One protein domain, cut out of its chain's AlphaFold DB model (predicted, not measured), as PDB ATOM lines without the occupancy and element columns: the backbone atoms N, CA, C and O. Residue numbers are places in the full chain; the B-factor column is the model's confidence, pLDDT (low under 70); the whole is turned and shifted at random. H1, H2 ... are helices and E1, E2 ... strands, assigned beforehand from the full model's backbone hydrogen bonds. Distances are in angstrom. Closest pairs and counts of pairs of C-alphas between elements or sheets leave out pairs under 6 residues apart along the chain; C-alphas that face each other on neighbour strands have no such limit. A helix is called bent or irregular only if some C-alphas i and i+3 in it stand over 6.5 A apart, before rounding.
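AT A GLANCE: This is residues 132 to 258 of the 398 residues of the protein "Spermidine/putrescine-binding periplasmic protein 2" of Phtheirospermum japonicum (UniProt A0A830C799). The parts follow one another along a curve like a C: a two-stranded parallel sheet with H1 running back over one of its faces, then H2 and H3 side by side, then a loop-rich far part with H4 and H5. Residues 203 to 204, in the long link between H2 and H3, pair with E1 near the inside of the curve, and residues 233 to 239 stand free. The printed part has 127 residues; along it come E1, H1, E2, H2, H3, H4 and H5, and the sheet's order is E1, E2. The class is mixed, helices and strands, with under half of the residues in named elements. The whole is compact, with a radius of gyration of the C-alphas of 16.0 A and spans of 44 by 41 by 26 A.

HOW THE PARTS SIT: E1, residues 142 to 147, and E2, residues 169 to 174, are parallel neighbours at 21 degrees; N 144 and O 170 are 2.8 A apart and N 172 and O 144 are 2.9 A apart, within hydrogen-bond range. H1, residues 153 to 163, lies between them in the chain and makes with them a strand-helix-strand unit, two parallel strands joined through a helix, with a right-handed crossover. The closest C-alphas of H1 and E2 are those of Leu 160 and Phe 169, 7.5 A apart. H2 is residues 177 to 185; its closest C-alpha to E1 is that of Leu 177, 6.2 A from that of Leu 147. Residues 144 to 145 of E1 pair with residues 203 to 204, parallel. H3, residues 208 to 216, is irregular: C-alphas 209 and 212 are 7.0 A apart. H2 and H3 only just touch, with 3 pairs of C-alphas within 8 A, the closest being those of Phe 181 and Trp 210 at 7.2 A. They run the same way at a shallow tilt of 5 degrees. H4, residues 230 to 233, and H5, residues 237 to 243, are close but not clearly touching; their closest C-alphas, of Phe 232 and Lys 240, are 7.5 A apart. H3 is apart from both. Every O i to N i+4 pair is within hydrogen-bond range in H1, H2 and H5, against 3 of 5 in H3; H4 is too short for such a pair.

IN THESE COORDINATES: E1 begins at C-alpha 142 (12.291, -23.502, -25.796) and is 16.5 A long. H1 measures 15.7 A, E2 16.9 A, H2 12.3 A and H3 13.2 A. H5 ends at C-alpha 243 (33.450, -24.916, -16.623).

THE WHOLE: The C-alphas farthest apart, of Ser 133 and Lys 190, are 45.9 A apart. The printed part has no cut. The links H2 to H3 and H3 to H4 are long. Residues 132 to 139 and 187 to 191 include the 13 with pLDDT under 70.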
ATOM      1  N   LYS A 132      23.311 -21.252 -41.116       67.31
ATOM      2  CA  LYS A 132      21.964 -20.647 -41.203       67.31
ATOM      3  C   LYS A 132      21.022 -21.404 -42.138       67.31
ATOM      4  O   LYS A 132      19.817 -21.429 -41.895       67.31
ATOM      5  N   SER A 133      21.563 -21.996 -43.205       68.81
ATOM      6  CA  SER A 133      20.780 -22.757 -44.186       68.81
ATOM      7  C   SER A 133      20.255 -24.097 -43.650       68.81
ATOM      8  O   SER A 133      19.301 -24.651 -44.201       68.81
ATOM      9  N   LYS A 134      20.841 -24.625 -42.566       66.94
ATOM     10  CA  LYS A 134      20.389 -25.872 -41.947       66.94
ATOM     11  C   LYS A 134      19.149 -25.603 -41.097       66.94
ATOM     12  O   LYS A 134      19.214 -24.911 -40.083       66.94
ATOM     13  N   SER A 135      18.018 -26.188 -41.491       54.19
ATOM     14  CA  SER A 135      16.805 -26.147 -40.678       54.19
ATOM     15  C   SER A 135      16.827 -27.254 -39.630       54.19
ATOM     16  O   SER A 135      16.745 -28.437 -39.958       54.19
ATOM     17  N   TYR A 136      16.923 -26.862 -38.363       56.88
ATOM     18  CA  TYR A 136      16.703 -27.753 -37.230       56.88
ATOM     19  C   TYR A 136      15.310 -27.449 -36.686       56.88
ATOM     20  O   TYR A 136      15.063 -26.364 -36.178       56.88
ATOM     21  N   ALA A 137      14.356 -28.364 -36.835       53.53
ATOM     22  CA  ALA A 137      13.026 -28.156 -36.275       53.53
ATOM     23  C   ALA A 137      13.003 -28.668 -34.830       53.53
ATOM     24  O   ALA A 137      12.738 -29.846 -34.594       53.53
ATOM     25  N   LEU A 138      13.252 -27.787 -33.858       60.44
ATOM     26  CA  LEU A 138      12.888 -28.073 -32.470       60.44
ATOM     27  C   LEU A 138      11.364 -28.239 -32.385       60.44
ATOM     28  O   LEU A 138      10.601 -27.306 -32.636       60.44
ATOM     29  N   THR A 139      10.919 -29.445 -32.045       64.06
ATOM     30  CA  THR A 139       9.503 -29.773 -31.820       64.06
ATOM     31  C   THR A 139       9.020 -29.373 -30.425       64.06
ATOM     32  O   THR A 139       7.814 -29.268 -30.205       64.06
ATOM     33  N   VAL A 140       9.944 -29.112 -29.496       72.25
ATOM     34  CA  VAL A 140       9.658 -28.728 -28.108       72.25
ATOM     35  C   VAL A 140       9.756 -27.202 -27.958       72.25
ATOM     36  O   VAL A 140      10.669 -26.598 -28.530       72.25
ATOM     37  N   PRO A 141       8.830 -26.543 -27.230       84.44
ATOM     38  CA  PRO A 141       8.988 -25.140 -26.872       84.44
ATOM     39  C   PRO A 141      10.288 -24.912 -26.098       84.44
ATOM     40  O   PRO A 141      10.559 -25.656 -25.167       84.44
ATOM     41  N   LEU A 142      11.050 -23.884 -26.466       89.56
ATOM     42  CA  LEU A 142      12.291 -23.502 -25.796       89.56
ATOM     43  C   LEU A 142      12.086 -22.168 -25.080       89.56
ATOM     44  O   LEU A 142      11.770 -21.156 -25.717       89.56
ATOM     45  N   ARG A 143      12.271 -22.159 -23.762       92.44
ATOM     46  CA  ARG A 143      12.144 -20.981 -22.908       92.44
ATOM     47  C   ARG A 143      13.484 -20.602 -22.294       92.44
ATOM     48  O   ARG A 143      14.111 -21.390 -21.594       92.44
ATOM     49  N   VAL A 144      13.875 -19.352 -22.512       93.69
ATOM     50  CA  VAL A 144      15.126 -18.777 -22.019       93.69
ATOM     51  C   VAL A 144      14.814 -17.602 -21.100       93.69
ATOM     52  O   VAL A 144      14.094 -16.682 -21.496       93.69
ATOM     53  N   VAL A 145      15.366 -17.612 -19.889       95.31
ATOM     54  CA  VAL A 145      15.339 -16.459 -18.980       95.31
ATOM     55  C   VAL A 145      16.734 -15.862 -18.920       95.31
ATOM     56  O   VAL A 145      17.675 -16.489 -18.442       95.31
ATOM     57  N   ALA A 146      16.875 -14.646 -19.428       93.81
ATOM     58  CA  ALA A 146      18.162 -13.989 -19.560       93.81
ATOM     59  C   ALA A 146      18.184 -12.632 -18.859       93.81
ATOM     60  O   ALA A 146      17.155 -12.043 -18.532       93.81
ATOM     61  N   LEU A 147      19.380 -12.108 -18.652       91.44
ATOM     62  CA  LEU A 147      19.581 -10.737 -18.214       91.44
ATOM     63  C   LEU A 147      19.176  -9.751 -19.320       91.44
ATOM     64  O   LEU A 147      19.401  -9.997 -20.508       91.44
ATOM     65  N   GLU A 148      18.561  -8.637 -18.953       87.94
ATOM     66  CA  GLU A 148      18.155  -7.602 -19.898       87.94
ATOM     67  C   GLU A 148      19.362  -7.059 -20.674       87.94
ATOM     68  O   GLU A 148      20.467  -6.956 -20.143       87.94
ATOM     69  N   ASN A 149      19.160  -6.771 -21.962       86.00
ATOM     70  CA  ASN A 149      20.206  -6.355 -22.904       86.00
ATOM     71  C   ASN A 149      21.372  -7.345 -23.068       86.00
ATOM     72  O   ASN A 149      22.348  -7.025 -23.740       86.00
ATOM     73  N   SER A 150      21.286  -8.551 -22.494       87.31
ATOM     74  CA  SER A 150      22.346  -9.545 -22.644       87.31
ATOM     75  C   SER A 150      22.243 -10.320 -23.947       87.31
ATOM     76  O   SER A 150      23.281 -10.738 -24.443       87.31
ATOM     77  N   VAL A 151      21.038 -10.484 -24.510       87.62
ATOM     78  CA  VAL A 151      20.780 -11.217 -25.760       87.62
ATOM     79  C   VAL A 151      20.370 -10.239 -26.864       87.62
ATOM     80  O   VAL A 151      19.260  -9.699 -26.812       87.62
ATOM     81  N   PRO A 152      21.221 -10.014 -27.881       89.25
ATOM     82  CA  PRO A 152      20.886  -9.169 -29.019       89.25
ATOM     83  C   PRO A 152      19.607  -9.639 -29.739       89.25
ATOM     84  O   PRO A 152      19.505 -10.812 -30.113       89.25
ATOM     85  N   PRO A 153      18.644  -8.744 -30.033       89.00
ATOM     86  CA  PRO A 153      17.414  -9.107 -30.746       89.00
ATOM     87  C   PRO A 153      17.650  -9.733 -32.127       89.00
ATOM     88  O   PRO A 153      16.825 -10.507 -32.617       89.00
ATOM     89  N   VAL A 154      18.781  -9.406 -32.762       90.62
ATOM     90  CA  VAL A 154      19.193  -9.983 -34.048       90.62
ATOM     91  C   VAL A 154      19.395 -11.492 -33.919       90.62
ATOM     92  O   VAL A 154      18.870 -12.233 -34.744       90.62
ATOM     93  N   TRP A 155      20.040 -11.964 -32.850       89.56
ATOM     94  CA  TRP A 155      20.292 -13.394 -32.636       89.56
ATOM     95  C   TRP A 155      18.995 -14.181 -32.478       89.56
ATOM     96  O   TRP A 155      18.839 -15.246 -33.067       89.56
ATOM     97  N   ILE A 156      18.021 -13.617 -31.758       88.94
ATOM     98  CA  ILE A 156      16.689 -14.214 -31.606       88.94
ATOM     99  C   ILE A 156      16.008 -14.357 -32.970       88.94
ATOM    100  O   ILE A 156      15.444 -15.405 -33.286       88.94
ATOM    101  N   ARG A 157      16.076 -13.310 -33.800       88.50
ATOM    102  CA  ARG A 157      15.483 -13.308 -35.142       88.50
ATOM    103  C   ARG A 157      16.149 -14.334 -36.056       88.50
ATOM    104  O   ARG A 157      15.451 -15.052 -36.766       88.50
ATOM    105  N   GLU A 158      17.477 -14.405 -36.046       88.69
ATOM    106  CA  GLU A 158      18.227 -15.355 -36.868       88.69
ATOM    107  C   GLU A 158      18.014 -16.804 -36.426       88.69
ATOM    108  O   GLU A 158      17.828 -17.671 -37.279       88.69
ATOM    109  N   PHE A 159      17.944 -17.051 -35.116       87.06
ATOM    110  CA  PHE A 159      17.588 -18.355 -34.562       87.06
ATOM    111  C   PHE A 159      16.183 -18.777 -34.999       87.06
ATOM    112  O   PHE A 159      16.005 -19.842 -35.579       87.06
ATOM    113  N   LEU A 160      15.175 -17.918 -34.819       86.75
ATOM    114  CA  LEU A 160      13.811 -18.209 -35.275       86.75
ATOM    115  C   LEU A 160      13.747 -18.498 -36.784       86.75
ATOM    116  O   LEU A 160      13.013 -19.389 -37.210       86.75
ATOM    117  N   ARG A 161      14.540 -17.780 -37.593       85.38
ATOM    118  CA  ARG A 161      14.640 -18.007 -39.042       85.38
ATOM    119  C   ARG A 161      15.232 -19.383 -39.370       85.38
ATOM    120  O   ARG A 161      14.708 -20.033 -40.269       85.38
ATOM    121  N   SER A 162      16.265 -19.838 -38.653       84.12
ATOM    122  CA  SER A 162      16.876 -21.159 -38.890       84.12
ATOM    123  C   SER A 162      15.978 -22.316 -38.437       84.12
ATOM    124  O   SER A 162      15.939 -23.358 -39.087       84.12
ATOM    125  N   GLN A 163      15.191 -22.144 -37.370       81.94
ATOM    126  CA  GLN A 163      14.325 -23.217 -36.858       81.94
ATOM    127  C   GLN A 163      12.995 -23.389 -37.628       81.94
ATOM    128  O   GLN A 163      12.299 -24.397 -37.477       81.94
ATOM    129  N   GLY A 164      12.612 -22.417 -38.464       76.81
ATOM    130  CA  GLY A 164      11.378 -22.451 -39.255       76.81
ATOM    131  C   GLY A 164      10.090 -22.208 -38.447       76.81
ATOM    132  O   GLY A 164      10.106 -21.847 -37.276       76.81
ATOM    133  N   LYS A 165       8.919 -22.410 -39.075       73.12
ATOM    134  CA  LYS A 165       7.598 -22.013 -38.522       73.12
ATOM    135  C   LYS A 165       7.106 -22.835 -37.318       73.12
ATOM    136  O   LYS A 165       6.068 -22.507 -36.752       73.12
ATOM    137  N   ARG A 166       7.783 -23.934 -36.969       72.88
ATOM    138  CA  ARG A 166       7.321 -24.886 -35.940       72.88
ATOM    139  C   ARG A 166       7.911 -24.627 -34.553       72.88
ATOM    140  O   ARG A 166       7.369 -25.144 -33.580       72.88
ATOM    141  N   VAL A 167       8.967 -23.818 -34.448       78.94
ATOM    142  CA  VAL A 167       9.601 -23.532 -33.159       78.94
ATOM    143  C   VAL A 167       8.709 -22.640 -32.296       78.94
ATOM    144  O   VAL A 167       8.149 -21.643 -32.753       78.94
ATOM    145  N   ARG A 168       8.598 -22.977 -31.012       84.38
ATOM    146  CA  ARG A 168       7.996 -22.108 -29.995       84.38
ATOM    147  C   ARG A 168       9.102 -21.594 -29.087       84.38
ATOM    148  O   ARG A 168       9.394 -22.212 -28.072       84.38
ATOM    149  N   PHE A 169       9.717 -20.478 -29.456       87.88
ATOM    150  CA  PHE A 169      10.775 -19.853 -28.665       87.88
ATOM    151  C   PHE A 169      10.212 -18.726 -27.795       87.88
ATOM    152  O   PHE A 169       9.440 -17.896 -28.280       87.88
ATOM    153  N   ARG A 170      10.572 -18.694 -26.510       89.50
ATOM    154  CA  ARG A 170      10.158 -17.653 -25.561       89.50
ATOM    155  C   ARG A 170      11.365 -17.134 -24.799       89.50
ATOM    156  O   ARG A 170      12.019 -17.894 -24.099       89.50
ATOM    157  N   THR A 171      11.611 -15.835 -24.886       90.94
ATOM    158  CA  THR A 171      12.643 -15.156 -24.099       90.94
ATOM    159  C   THR A 171      11.996 -14.248 -23.077       90.94
ATOM    160  O   THR A 171      11.122 -13.451 -23.419       90.94
ATOM    161  N   GLU A 172      12.453 -14.326 -21.839       93.25
ATOM    162  CA  GLU A 172      12.081 -13.390 -20.792       93.25
ATOM    163  C   GLU A 172      13.334 -12.745 -20.223       93.25
ATOM    164  O   GLU A 172      14.327 -13.420 -19.961       93.25
ATOM    165  N   PHE A 173      13.268 -11.437 -20.007       92.94
ATOM    166  CA  PHE A 173      14.396 -10.677 -19.501       92.94
ATOM    167  C   PHE A 173      14.162 -10.261 -18.053       92.94
ATOM    168  O   PHE A 173      13.050  -9.880 -17.677       92.94
ATOM    169  N   ARG A 174      15.204 -10.370 -17.230       91.19
ATOM    170  CA  ARG A 174      15.245  -9.839 -15.863       91.19
ATOM    171  C   ARG A 174      16.253  -8.713 -15.783       91.19
ATOM    172  O   ARG A 174      17.254  -8.723 -16.489       91.19
ATOM    173  N   ARG A 175      16.000  -7.763 -14.889       85.81
ATOM    174  CA  ARG A 175      16.888  -6.616 -14.675       85.81
ATOM    175  C   ARG A 175      18.172  -7.019 -13.960       85.81
ATOM    176  O   ARG A 175      19.213  -6.420 -14.193       85.81
ATOM    177  N   SER A 176      18.096  -8.045 -13.113       84.81
ATOM    178  CA  SER A 176      19.216  -8.547 -12.330       84.81
ATOM    179  C   SER A 176      19.418 -10.042 -12.502       84.81
ATOM    180  O   SER A 176      18.460 -10.814 -12.555       84.81
ATOM    181  N   LEU A 177      20.678 -10.464 -12.476       87.31
ATOM    182  CA  LEU A 177      21.027 -11.870 -12.299       87.31
ATOM    183  C   LEU A 177      20.652 -12.377 -10.895       87.31
ATOM    184  O   LEU A 177      20.320 -13.550 -10.740       87.31
ATOM    185  N   GLY A 178      20.642 -11.492  -9.889       88.00
ATOM    186  CA  GLY A 178      20.198 -11.820  -8.535       88.00
ATOM    187  C   GLY A 178      18.717 -12.198  -8.492       88.00
ATOM    188  O   GLY A 178      18.354 -13.144  -7.798       88.00
ATOM    189  N   ASP A 179      17.879 -11.540  -9.300       89.69
ATOM    190  CA  ASP A 179      16.459 -11.890  -9.439       89.69
ATOM    191  C   ASP A 179      16.293 -13.292 -10.038       89.69
ATOM    192  O   ASP A 179      15.489 -14.081  -9.544       89.69
ATOM    193  N   ILE A 180      17.087 -13.624 -11.065       92.19
ATOM    194  CA  ILE A 180      17.087 -14.956 -11.690       92.19
ATOM    195  C   ILE A 180      17.482 -16.016 -10.654       92.19
ATOM    196  O   ILE A 180      16.769 -17.001 -10.479       92.19
ATOM    197  N   PHE A 181      18.579 -15.802  -9.920       91.69
ATOM    198  CA  PHE A 181      19.032 -16.748  -8.899       91.69
ATOM    199  C   PHE A 181      18.046 -16.882  -7.729       91.69
ATOM    200  O   PHE A 181      17.826 -17.983  -7.220       91.69
ATOM    201  N   HIS A 182      17.420 -15.782  -7.307       90.69
ATOM    202  CA  HIS A 182      16.382 -15.805  -6.283       90.69
ATOM    203  C   HIS A 182      15.154 -16.592  -6.756       90.69
ATOM    204  O   HIS A 182      14.604 -17.382  -5.992       90.69
ATOM    205  N   GLU A 183      14.720 -16.400  -8.006       91.94
ATOM    206  CA  GLU A 183      13.645 -17.191  -8.607       91.94
ATOM    207  C   GLU A 183      13.984 -18.687  -8.625       91.94
ATOM    208  O   GLU A 183      13.117 -19.482  -8.266       91.94
ATOM    209  N   LEU A 184      15.228 -19.057  -8.963       91.75
ATOM    210  CA  LEU A 184      15.717 -20.442  -8.903       91.75
ATOM    211  C   LEU A 184      15.708 -21.009  -7.478       91.75
ATOM    212  O   LEU A 184      15.243 -22.120  -7.257       91.75
ATOM    213  N   SER A 185      16.196 -20.234  -6.509       89.75
ATOM    214  CA  SER A 185      16.328 -20.671  -5.113       89.75
ATOM    215  C   SER A 185      14.992 -20.762  -4.375       89.75
ATOM    216  O   SER A 185      14.858 -21.562  -3.454       89.75
ATOM    217  N   ASN A 186      14.009 -19.940  -4.758       85.62
ATOM    218  CA  ASN A 186      12.694 -19.863  -4.126       85.62
ATOM    219  C   ASN A 186      11.586 -20.193  -5.144       85.62
ATOM    220  O   ASN A 186      10.827 -19.303  -5.552       85.62
ATOM    221  N   PRO A 187      11.459 -21.472  -5.550       69.88
ATOM    222  CA  PRO A 187      10.593 -21.884  -6.655       69.88
ATOM    223  C   PRO A 187       9.095 -21.707  -6.375       69.88
ATOM    224  O   PRO A 187       8.297 -21.555  -7.306       69.88
ATOM    225  N   PHE A 188       8.698 -21.690  -5.100       69.62
ATOM    226  CA  PHE A 188       7.302 -21.612  -4.686       69.62
ATOM    227  C   PHE A 188       6.951 -20.218  -4.162       69.62
ATOM    228  O   PHE A 188       7.400 -19.799  -3.099       69.62
ATOM    229  N   LYS A 189       6.035 -19.532  -4.853       62.22
ATOM    230  CA  LYS A 189       5.249 -18.441  -4.259       62.22
ATOM    231  C   LYS A 189       3.834 -18.967  -4.045       62.22
ATOM    232  O   LYS A 189       3.151 -19.295  -5.009       62.22
ATOM    233  N   LYS A 190       3.388 -19.061  -2.786       60.31
ATOM    234  CA  LYS A 190       2.051 -19.581  -2.418       60.31
ATOM    235  C   LYS A 190       1.791 -21.025  -2.904       60.31
ATOM    236  O   LYS A 190       0.720 -21.321  -3.424       60.31
ATOM    237  N   GLY A 191       2.786 -21.910  -2.789       69.50
ATOM    238  CA  GLY A 191       2.644 -23.346  -3.087       69.50
ATOM    239  C   GLY A 191       2.507 -23.723  -4.570       69.50
ATOM    240  O   GLY A 191       2.314 -24.895  -4.874       69.50
ATOM    241  N   LYS A 192       2.616 -22.767  -5.505       76.31
ATOM    242  CA  LYS A 192       2.607 -23.026  -6.955       76.31
ATOM    243  C   LYS A 192       3.856 -22.448  -7.615       76.31
ATOM    244  O   LYS A 192       4.294 -21.350  -7.268       76.31
ATOM    245  N   ILE A 193       4.402 -23.178  -8.587       79.88
ATOM    246  CA  ILE A 193       5.483 -22.688  -9.447       79.88
ATOM    247  C   ILE A 193       4.870 -21.727 -10.465       79.88
ATOM    248  O   ILE A 193       3.909 -22.063 -11.157       79.88
ATOM    249  N   ASN A 194       5.418 -20.517 -10.555       82.62
ATOM    250  CA  ASN A 194       5.014 -19.564 -11.583       82.62
ATOM    251  C   ASN A 194       5.553 -20.037 -12.954       82.62
ATOM    252  O   ASN A 194       6.770 -20.185 -13.098       82.62
ATOM    253  N   PRO A 195       4.704 -20.224 -13.985       83.56
ATOM    254  CA  PRO A 195       5.149 -20.608 -15.331       83.56
ATOM    255  C   PRO A 195       6.093 -19.600 -16.004       83.56
ATOM    256  O   PRO A 195       6.745 -19.936 -16.986       83.56
ATOM    257  N   LYS A 196       6.147 -18.362 -15.498       85.00
ATOM    258  CA  LYS A 196       7.093 -17.322 -15.923       85.00
ATOM    259  C   LYS A 196       8.326 -17.215 -15.015       85.00
ATOM    260  O   LYS A 196       9.108 -16.295 -15.182       85.00
ATOM    261  N   SER A 197       8.516 -18.095 -14.034       89.19
ATOM    262  CA  SER A 197       9.714 -18.095 -13.171       89.19
ATOM    263  C   SER A 197      10.942 -18.629 -13.912       89.19
ATOM    264  O   SER A 197      10.795 -19.441 -14.823       89.19
ATOM    265  N   ALA A 198      12.151 -18.244 -13.510       91.62
ATOM    266  CA  ALA A 198      13.399 -18.856 -13.976       91.62
ATOM    267  C   ALA A 198      13.429 -20.386 -13.792       91.62
ATOM    268  O   ALA A 198      13.974 -21.089 -14.629       91.62
ATOM    269  N   VAL A 199      12.763 -20.911 -12.757       90.69
ATOM    270  CA  VAL A 199      12.691 -22.358 -12.443       90.69
ATOM    271  C   VAL A 199      12.022 -23.182 -13.537       90.69
ATOM    272  O   VAL A 199      12.324 -24.352 -13.710       90.69
ATOM    273  N   SER A 200      11.074 -22.590 -14.261       89.38
ATOM    274  CA  SER A 200      10.350 -23.263 -15.344       89.38
ATOM    275  C   SER A 200      10.973 -22.995 -16.717       89.38
ATOM    276  O   SER A 200      10.289 -23.125 -17.735       89.38
ATOM    277  N   ALA A 201      12.200 -22.470 -16.762       93.44
ATOM    278  CA  ALA A 201      12.915 -22.175 -17.997       93.44
ATOM    279  C   ALA A 201      13.835 -23.341 -18.357       93.44
ATOM    280  O   ALA A 201      14.377 -23.995 -17.474       93.44
ATOM    281  N   ASP A 202      14.041 -23.561 -19.653       93.19
ATOM    282  CA  ASP A 202      14.960 -24.590 -20.145       93.19
ATOM    283  C   ASP A 202      16.416 -24.102 -20.099       93.19
ATOM    284  O   ASP A 202      17.347 -24.892 -19.961       93.19
ATOM    285  N   LEU A 203      16.621 -22.785 -20.218       94.12
ATOM    286  CA  LEU A 203      17.929 -22.147 -20.117       94.12
ATOM    287  C   LEU A 203      17.836 -20.842 -19.328       94.12
ATOM    288  O   LEU A 203      16.922 -20.036 -19.525       94.12
ATOM    289  N   VAL A 204      18.830 -20.606 -18.477       95.25
ATOM    290  CA  VAL A 204      18.954 -19.384 -17.682       95.25
ATOM    291  C   VAL A 204      20.348 -18.787 -17.826       95.25
ATOM    292  O   VAL A 204      21.335 -19.516 -17.904       95.25
ATOM    293  N   THR A 205      20.458 -17.460 -17.832       93.50
ATOM    294  CA  THR A 205      21.763 -16.804 -17.667       93.50
ATOM    295  C   THR A 205      22.061 -16.626 -16.184       93.50
ATOM    296  O   THR A 205      21.263 -16.015 -15.471       93.50
ATOM    297  N   LEU A 206      23.222 -17.092 -15.734       91.69
ATOM    298  CA  LEU A 206      23.703 -16.922 -14.364       91.69
ATOM    299  C   LEU A 206      25.108 -16.323 -14.361       91.69
ATOM    300  O   LEU A 206      25.907 -16.578 -15.260       91.69
ATOM    301  N   GLY A 207      25.405 -15.527 -13.336       88.75
ATOM    302  CA  GLY A 207      26.773 -15.096 -13.060       88.75
ATOM    303  C   GLY A 207      27.581 -16.228 -12.426       88.75
ATOM    304  O   GLY A 207      27.037 -16.994 -11.630       88.75
ATOM    305  N   ASP A 208      28.883 -16.298 -12.722       86.62
ATOM    306  CA  ASP A 208      29.794 -17.323 -12.173       86.62
ATOM    307  C   ASP A 208      29.773 -17.375 -10.633       86.62
ATOM    308  O   ASP A 208      29.832 -18.449 -10.042       86.62
ATOM    309  N   LEU A 209      29.554 -16.225  -9.987       84.50
ATOM    310  CA  LEU A 209      29.370 -16.099  -8.538       84.50
ATOM    311  C   LEU A 209      28.276 -16.974  -7.936       84.50
ATOM    312  O   LEU A 209      28.370 -17.341  -6.771       84.50
ATOM    313  N   TRP A 210      27.215 -17.234  -8.694       90.25
ATOM    314  CA  TRP A 210      26.099 -18.058  -8.245       90.25
ATOM    315  C   TRP A 210      26.189 -19.486  -8.764       90.25
ATOM    316  O   TRP A 210      25.391 -20.320  -8.347       90.25
ATOM    317  N   LEU A 211      27.134 -19.783  -9.660       92.25
ATOM    318  CA  LEU A 211      27.216 -21.080 -10.322       92.25
ATOM    319  C   LEU A 211      27.499 -22.200  -9.316       92.25
ATOM    320  O   LEU A 211      26.792 -23.200  -9.310       92.25
ATOM    321  N   ASN A 212      28.468 -22.010  -8.416       92.31
ATOM    322  CA  ASN A 212      28.765 -22.977  -7.355       92.31
ATOM    323  C   ASN A 212      27.541 -23.235  -6.455       92.31
ATOM    324  O   ASN A 212      27.224 -24.383  -6.161       92.31
ATOM    325  N   PHE A 213      26.817 -22.182  -6.064       91.88
ATOM    326  CA  PHE A 213      25.629 -22.296  -5.222       91.88
ATOM    327  C   PHE A 213      24.455 -22.945  -5.951       91.88
ATOM    328  O   PHE A 213      23.707 -23.696  -5.335       91.88
ATOM    329  N   ALA A 214      24.280 -22.654  -7.241       94.69
ATOM    330  CA  ALA A 214      23.244 -23.269  -8.060       94.69
ATOM    331  C   ALA A 214      23.486 -24.774  -8.214       94.69
ATOM    332  O   ALA A 214      22.540 -25.544  -8.089       94.69
ATOM    333  N   ILE A 215      24.742 -25.186  -8.409       95.38
ATOM    334  CA  ILE A 215      25.132 -26.599  -8.485       95.38
ATOM    335  C   ILE A 215      24.939 -27.285  -7.132       95.38
ATOM    336  O   ILE A 215      24.213 -28.269  -7.052       95.38
ATOM    337  N   GLY A 216      25.514 -26.738  -6.056       93.12
ATOM    338  CA  GLY A 216      25.446 -27.356  -4.728       93.12
ATOM    339  C   GLY A 216      24.035 -27.416  -4.126       93.12
ATOM    340  O   GLY A 216      23.796 -28.185  -3.201       93.12
ATOM    341  N   LYS A 217      23.094 -26.612  -4.638       92.62
ATOM    342  CA  LYS A 217      21.661 -26.673  -4.296       92.62
ATOM    343  C   LYS A 217      20.817 -27.435  -5.324       92.62
ATOM    344  O   LYS A 217      19.594 -27.394  -5.224       92.62
ATOM    345  N   GLU A 218      21.448 -28.066  -6.313       93.25
ATOM    346  CA  GLU A 218      20.785 -28.843  -7.368       93.25
ATOM    347  C   GLU A 218      19.729 -28.034  -8.152       93.25
ATOM    348  O   GLU A 218      18.697 -28.550  -8.574       93.25
ATOM    349  N   LEU A 219      19.971 -26.732  -8.350       92.94
ATOM    350  CA  LEU A 219      19.051 -25.826  -9.058       92.94
ATOM    351  C   LEU A 219      19.200 -25.885 -10.583       92.94
ATOM    352  O   LEU A 219      18.352 -25.362 -11.305       92.94
ATOM    353  N   ILE A 220      20.305 -26.448 -11.067       95.19
ATOM    354  CA  ILE A 220      20.637 -26.606 -12.483       95.19
ATOM    355  C   ILE A 220      21.212 -28.003 -12.719       95.19
ATOM    356  O   ILE A 220      21.658 -28.660 -11.781       95.19
ATOM    357  N   GLU A 221      21.240 -28.437 -13.976       95.19
ATOM    358  CA  GLU A 221      21.774 -29.738 -14.384       95.19
ATOM    359  C   GLU A 221      23.057 -29.584 -15.220       95.19
ATOM    360  O   GLU A 221      23.228 -28.574 -15.911       95.19
ATOM    361  N   PRO A 222      23.961 -30.582 -15.211       96.25
ATOM    362  CA  PRO A 222      25.150 -30.554 -16.052       96.25
ATOM    363  C   PRO A 222      24.800 -30.751 -17.534       96.25
ATOM    364  O   PRO A 222      23.895 -31.502 -17.905       96.25
ATOM    365  N   ILE A 223      25.595 -30.140 -18.410       95.44
ATOM    366  CA  ILE A 223      25.458 -30.244 -19.863       95.44
ATOM    367  C   ILE A 223      25.999 -31.600 -20.325       95.44
ATOM    368  O   ILE A 223      27.208 -31.830 -20.441       95.44
ATOM    369  N   LYS A 224      25.079 -32.515 -20.627       94.31
ATOM    370  CA  LYS A 224      25.402 -33.866 -21.100       94.31
ATOM    371  C   LYS A 224      26.098 -33.817 -22.461       94.31
ATOM    372  O   LYS A 224      25.639 -33.156 -23.388       94.31
ATOM    373  N   GLY A 225      27.205 -34.548 -22.587       93.25
ATOM    374  CA  GLY A 225      27.933 -34.678 -23.852       93.25
ATOM    375  C   GLY A 225      28.687 -33.422 -24.302       93.25
ATOM    376  O   GLY A 225      29.103 -33.370 -25.455       93.25
ATOM    377  N   ALA A 226      28.906 -32.436 -23.422       94.00
ATOM    378  CA  ALA A 226      29.591 -31.187 -23.772       94.00
ATOM    379  C   ALA A 226      30.962 -31.405 -24.440       94.00
ATOM    380  O   ALA A 226      31.278 -30.726 -25.407       94.00
ATOM    381  N   ASN A 227      31.741 -32.402 -24.002       92.06
ATOM    382  CA  ASN A 227      33.062 -32.715 -24.574       92.06
ATOM    383  C   ASN A 227      33.027 -33.020 -26.087       92.06
ATOM    384  O   ASN A 227      34.014 -32.797 -26.784       92.06
ATOM    385  N   GLY A 228      31.910 -33.558 -26.586       93.19
ATOM    386  CA  GLY A 228      31.730 -33.896 -27.998       93.19
ATOM    387  C   GLY A 228      31.183 -32.751 -28.849       93.19
ATOM    388  O   GLY A 228      30.975 -32.950 -30.038       93.19
ATOM    389  N   GLN A 229      30.902 -31.590 -28.254       93.19
ATOM    390  CA  GLN A 229      30.310 -30.451 -28.949       93.19
ATOM    391  C   GLN A 229      31.398 -29.518 -29.487       93.19
ATOM    392  O   GLN A 229      32.309 -29.137 -28.747       93.19
ATOM    393  N   ASP A 230      31.239 -29.069 -30.733       93.19
ATOM    394  CA  ASP A 230      32.184 -28.172 -31.413       93.19
ATOM    395  C   ASP A 230      32.473 -26.905 -30.591       93.19
ATOM    396  O   ASP A 230      33.627 -26.497 -30.444       93.19
ATOM    397  N   TRP A 231      31.436 -26.322 -29.972       92.75
ATOM    398  CA  TRP A 231      31.577 -25.109 -29.159       92.75
ATOM    399  C   TRP A 231      32.517 -25.306 -27.969       92.75
ATOM    400  O   TRP A 231      33.235 -24.381 -27.613       92.75
ATOM    401  N   PHE A 232      32.529 -26.488 -27.348       94.88
ATOM    402  CA  PHE A 232      33.365 -26.766 -26.181       94.88
ATOM    403  C   PHE A 232      34.792 -27.122 -26.596       94.88
ATOM    404  O   PHE A 232      35.750 -26.750 -25.917       94.88
ATOM    405  N   GLN A 233      34.947 -27.825 -27.721       94.25
ATOM    406  CA  GLN A 233      36.257 -28.167 -28.275       94.25
ATOM    407  C   GLN A 233      37.032 -26.914 -28.689       94.25
ATOM    408  O   GLN A 233      38.221 -26.822 -28.381       94.25
ATOM    409  N   GLY A 234      36.336 -25.936 -29.280       93.62
ATOM    410  CA  GLY A 234      36.895 -24.641 -29.669       93.62
ATOM    411  C   GLY A 234      37.266 -23.711 -28.506       93.62
ATOM    412  O   GLY A 234      37.924 -22.697 -28.732       93.62
ATOM    413  N   LEU A 235      36.885 -24.022 -27.261       93.62
ATOM    414  CA  LEU A 235      37.304 -23.234 -26.098       93.62
ATOM    415  C   LEU A 235      38.777 -23.480 -25.752       93.62
ATOM    416  O   LEU A 235      39.293 -24.591 -25.874       93.62
ATOM    417  N   SER A 236      39.438 -22.454 -25.214       94.00
ATOM    418  CA  SER A 236      40.773 -22.613 -24.633       94.00
ATOM    419  C   SER A 236      40.737 -23.461 -23.358       94.00
ATOM    420  O   SER A 236      39.719 -23.535 -22.661       94.00
ATOM    421  N   ASP A 237      41.872 -24.064 -23.005       93.12
ATOM    422  CA  ASP A 237      41.967 -24.936 -21.826       93.12
ATOM    423  C   ASP A 237      41.631 -24.204 -20.526       93.12
ATOM    424  O   ASP A 237      40.993 -24.768 -19.638       93.12
ATOM    425  N   LYS A 238      41.948 -22.906 -20.455       91.81
ATOM    426  CA  LYS A 238      41.561 -22.042 -19.337       91.81
ATOM    427  C   LYS A 238      40.044 -22.050 -19.119       91.81
ATOM    428  O   LYS A 238      39.593 -22.245 -17.994       91.81
ATOM    429  N   TRP A 239      39.251 -21.883 -20.178       92.31
ATOM    430  CA  TRP A 239      37.789 -21.934 -20.078       92.31
ATOM    431  C   TRP A 239      37.288 -23.334 -19.739       92.31
ATOM    432  O   TRP A 239      36.404 -23.469 -18.897       92.31
ATOM    433  N   LYS A 240      37.885 -24.376 -20.324       93.69
ATOM    434  CA  LYS A 240      37.521 -25.766 -20.014       93.69
ATOM    435  C   LYS A 240      37.696 -26.070 -18.526       93.69
ATOM    436  O   LYS A 240      36.824 -26.708 -17.950       93.69
ATOM    437  N   VAL A 241      38.759 -25.573 -17.888       93.06
ATOM    438  CA  VAL A 241      38.973 -25.726 -16.438       93.06
ATOM    439  C   VAL A 241      37.871 -25.036 -15.627       93.06
ATOM    440  O   VAL A 241      37.314 -25.658 -14.729       93.06
ATOM    441  N   TYR A 242      37.499 -23.792 -15.949       91.12
ATOM    442  CA  TYR A 242      36.478 -23.052 -15.184       91.12
ATOM    443  C   TYR A 242      35.062 -23.634 -15.284       91.12
ATOM    444  O   TYR A 242      34.239 -23.439 -14.386       91.12
ATOM    445  N   LEU A 243      34.766 -24.332 -16.378       94.00
ATOM    446  CA  LEU A 243      33.450 -24.916 -16.623       94.00
ATOM    447  C   LEU A 243      33.263 -26.294 -15.992       94.00
ATOM    448  O   LEU A 243      32.118 -26.740 -15.864       94.00
ATOM    449  N   ARG A 244      34.359 -26.972 -15.631       95.38
ATOM    450  CA  ARG A 244      34.308 -28.299 -15.020       95.38
ATOM    451  C   ARG A 244      34.210 -28.189 -13.508       95.38
ATOM    452  O   ARG A 244      35.079 -27.617 -12.847       95.38
ATOM    453  N   ARG A 245      33.118 -28.724 -12.969       96.12
ATOM    454  CA  ARG A 245      32.814 -28.666 -11.539       96.12
ATOM    455  C   ARG A 245      32.278 -29.998 -11.026       96.12
ATOM    456  O   ARG A 245      31.637 -30.750 -11.772       96.12
ATOM    457  N   GLY A 246      32.548 -30.274  -9.755       95.38
ATOM    458  CA  GLY A 246      31.958 -31.383  -9.015       95.38
ATOM    459  C   GLY A 246      30.475 -31.145  -8.718       95.38
ATOM    460  O   GLY A 246      29.930 -30.079  -9.008       95.38
ATOM    461  N   ALA A 247      29.813 -32.137  -8.120       93.31
ATOM    462  CA  ALA A 247      28.415 -32.014  -7.683       93.31
ATOM    463  C   ALA A 247      28.228 -31.008  -6.528       93.31
ATOM    464  O   ALA A 247      27.127 -30.533  -6.282       93.31
ATOM    465  N   ASP A 248      29.311 -30.651  -5.841       91.75
ATOM    466  CA  ASP A 248      29.363 -29.617  -4.807       91.75
ATOM    467  C   ASP A 248      29.516 -28.192  -5.379       91.75
ATOM    468  O   ASP A 248      29.491 -27.212  -4.634       91.75
ATOM    469  N   GLY A 249      29.682 -28.061  -6.700       91.50
ATOM    470  CA  GLY A 249      29.873 -26.789  -7.389       91.50
ATOM    471  C   GLY A 249      31.307 -26.256  -7.367       91.50
ATOM    472  O   GLY A 249      31.563 -25.190  -7.938       91.50
ATOM    473  N   ASN A 250      32.255 -26.975  -6.762       93.25
ATOM    474  CA  ASN A 250      33.665 -26.590  -6.757       93.25
ATOM    475  C   ASN A 250      34.357 -26.982  -8.064       93.25
ATOM    476  O   ASN A 250      33.901 -27.875  -8.775       93.25
ATOM    477  N   LEU A 251      35.449 -26.288  -8.399       93.06
ATOM    478  CA  LEU A 251      36.240 -26.601  -9.590       93.06
ATOM    479  C   LEU A 251      36.831 -28.006  -9.474       93.06
ATOM    480  O   LEU A 251      37.495 -28.324  -8.491       93.06
ATOM    481  N   ASP A 252      36.620 -28.812 -10.507       94.25
ATOM    482  CA  ASP A 252      37.130 -30.175 -10.588       94.25
ATOM    483  C   ASP A 252      37.523 -30.472 -12.033       94.25
ATOM    484  O   ASP A 252      36.683 -30.459 -12.927       94.25
ATOM    485  N   SER A 253      38.800 -30.776 -12.267       90.12
ATOM    486  CA  SER A 253      39.316 -31.109 -13.601       90.12
ATOM    487  C   SER A 253      38.642 -32.327 -14.244       90.12
ATOM    488  O   SER A 253      38.585 -32.401 -15.471       90.12
ATOM    489  N   GLN A 254      38.118 -33.255 -13.436       90.88
ATOM    490  CA  GLN A 254      37.386 -34.444 -13.886       90.88
ATOM    491  C   GLN A 254      35.866 -34.268 -13.770       90.88
ATOM    492  O   GLN A 254      35.099 -35.179 -14.086       90.88
ATOM    493  N   GLY A 255      35.428 -33.081 -13.351       94.19
ATOM    494  CA  GLY A 255      34.033 -32.740 -13.160       94.19
ATOM    495  C   GLY A 255      33.240 -32.653 -14.464       94.19
ATOM    496  O   GLY A 255      33.769 -32.588 -15.584       94.19
ATOM    497  N   SER A 256      31.921 -32.603 -14.294       96.56
ATOM    498  CA  SER A 256      30.990 -32.357 -15.395       96.56
ATOM    499  C   SER A 256      31.051 -30.901 -15.848       96.56
ATOM    500  O   SER A 256      31.462 -30.020 -15.096       96.56
ATOM    501  N   VAL A 257      30.640 -30.638 -17.088       96.69
ATOM    502  CA  VAL A 257      30.523 -29.279 -17.631       96.69
ATOM    503  C   VAL A 257      29.142 -28.738 -17.279       96.69
ATOM    504  O   VAL A 257      28.144 -29.340 -17.662       96.69
ATOM    505  N   TRP A 258      29.074 -27.617 -16.564       95.75
ATOM    506  CA  TRP A 258      27.803 -27.097 -16.028       95.75
ATOM    507  C   TRP A 258      27.269 -25.853 -16.731       95.75
ATOM    508  O   TRP A 258      26.114 -25.488 -16.545       95.75
TER     509      TRP A 258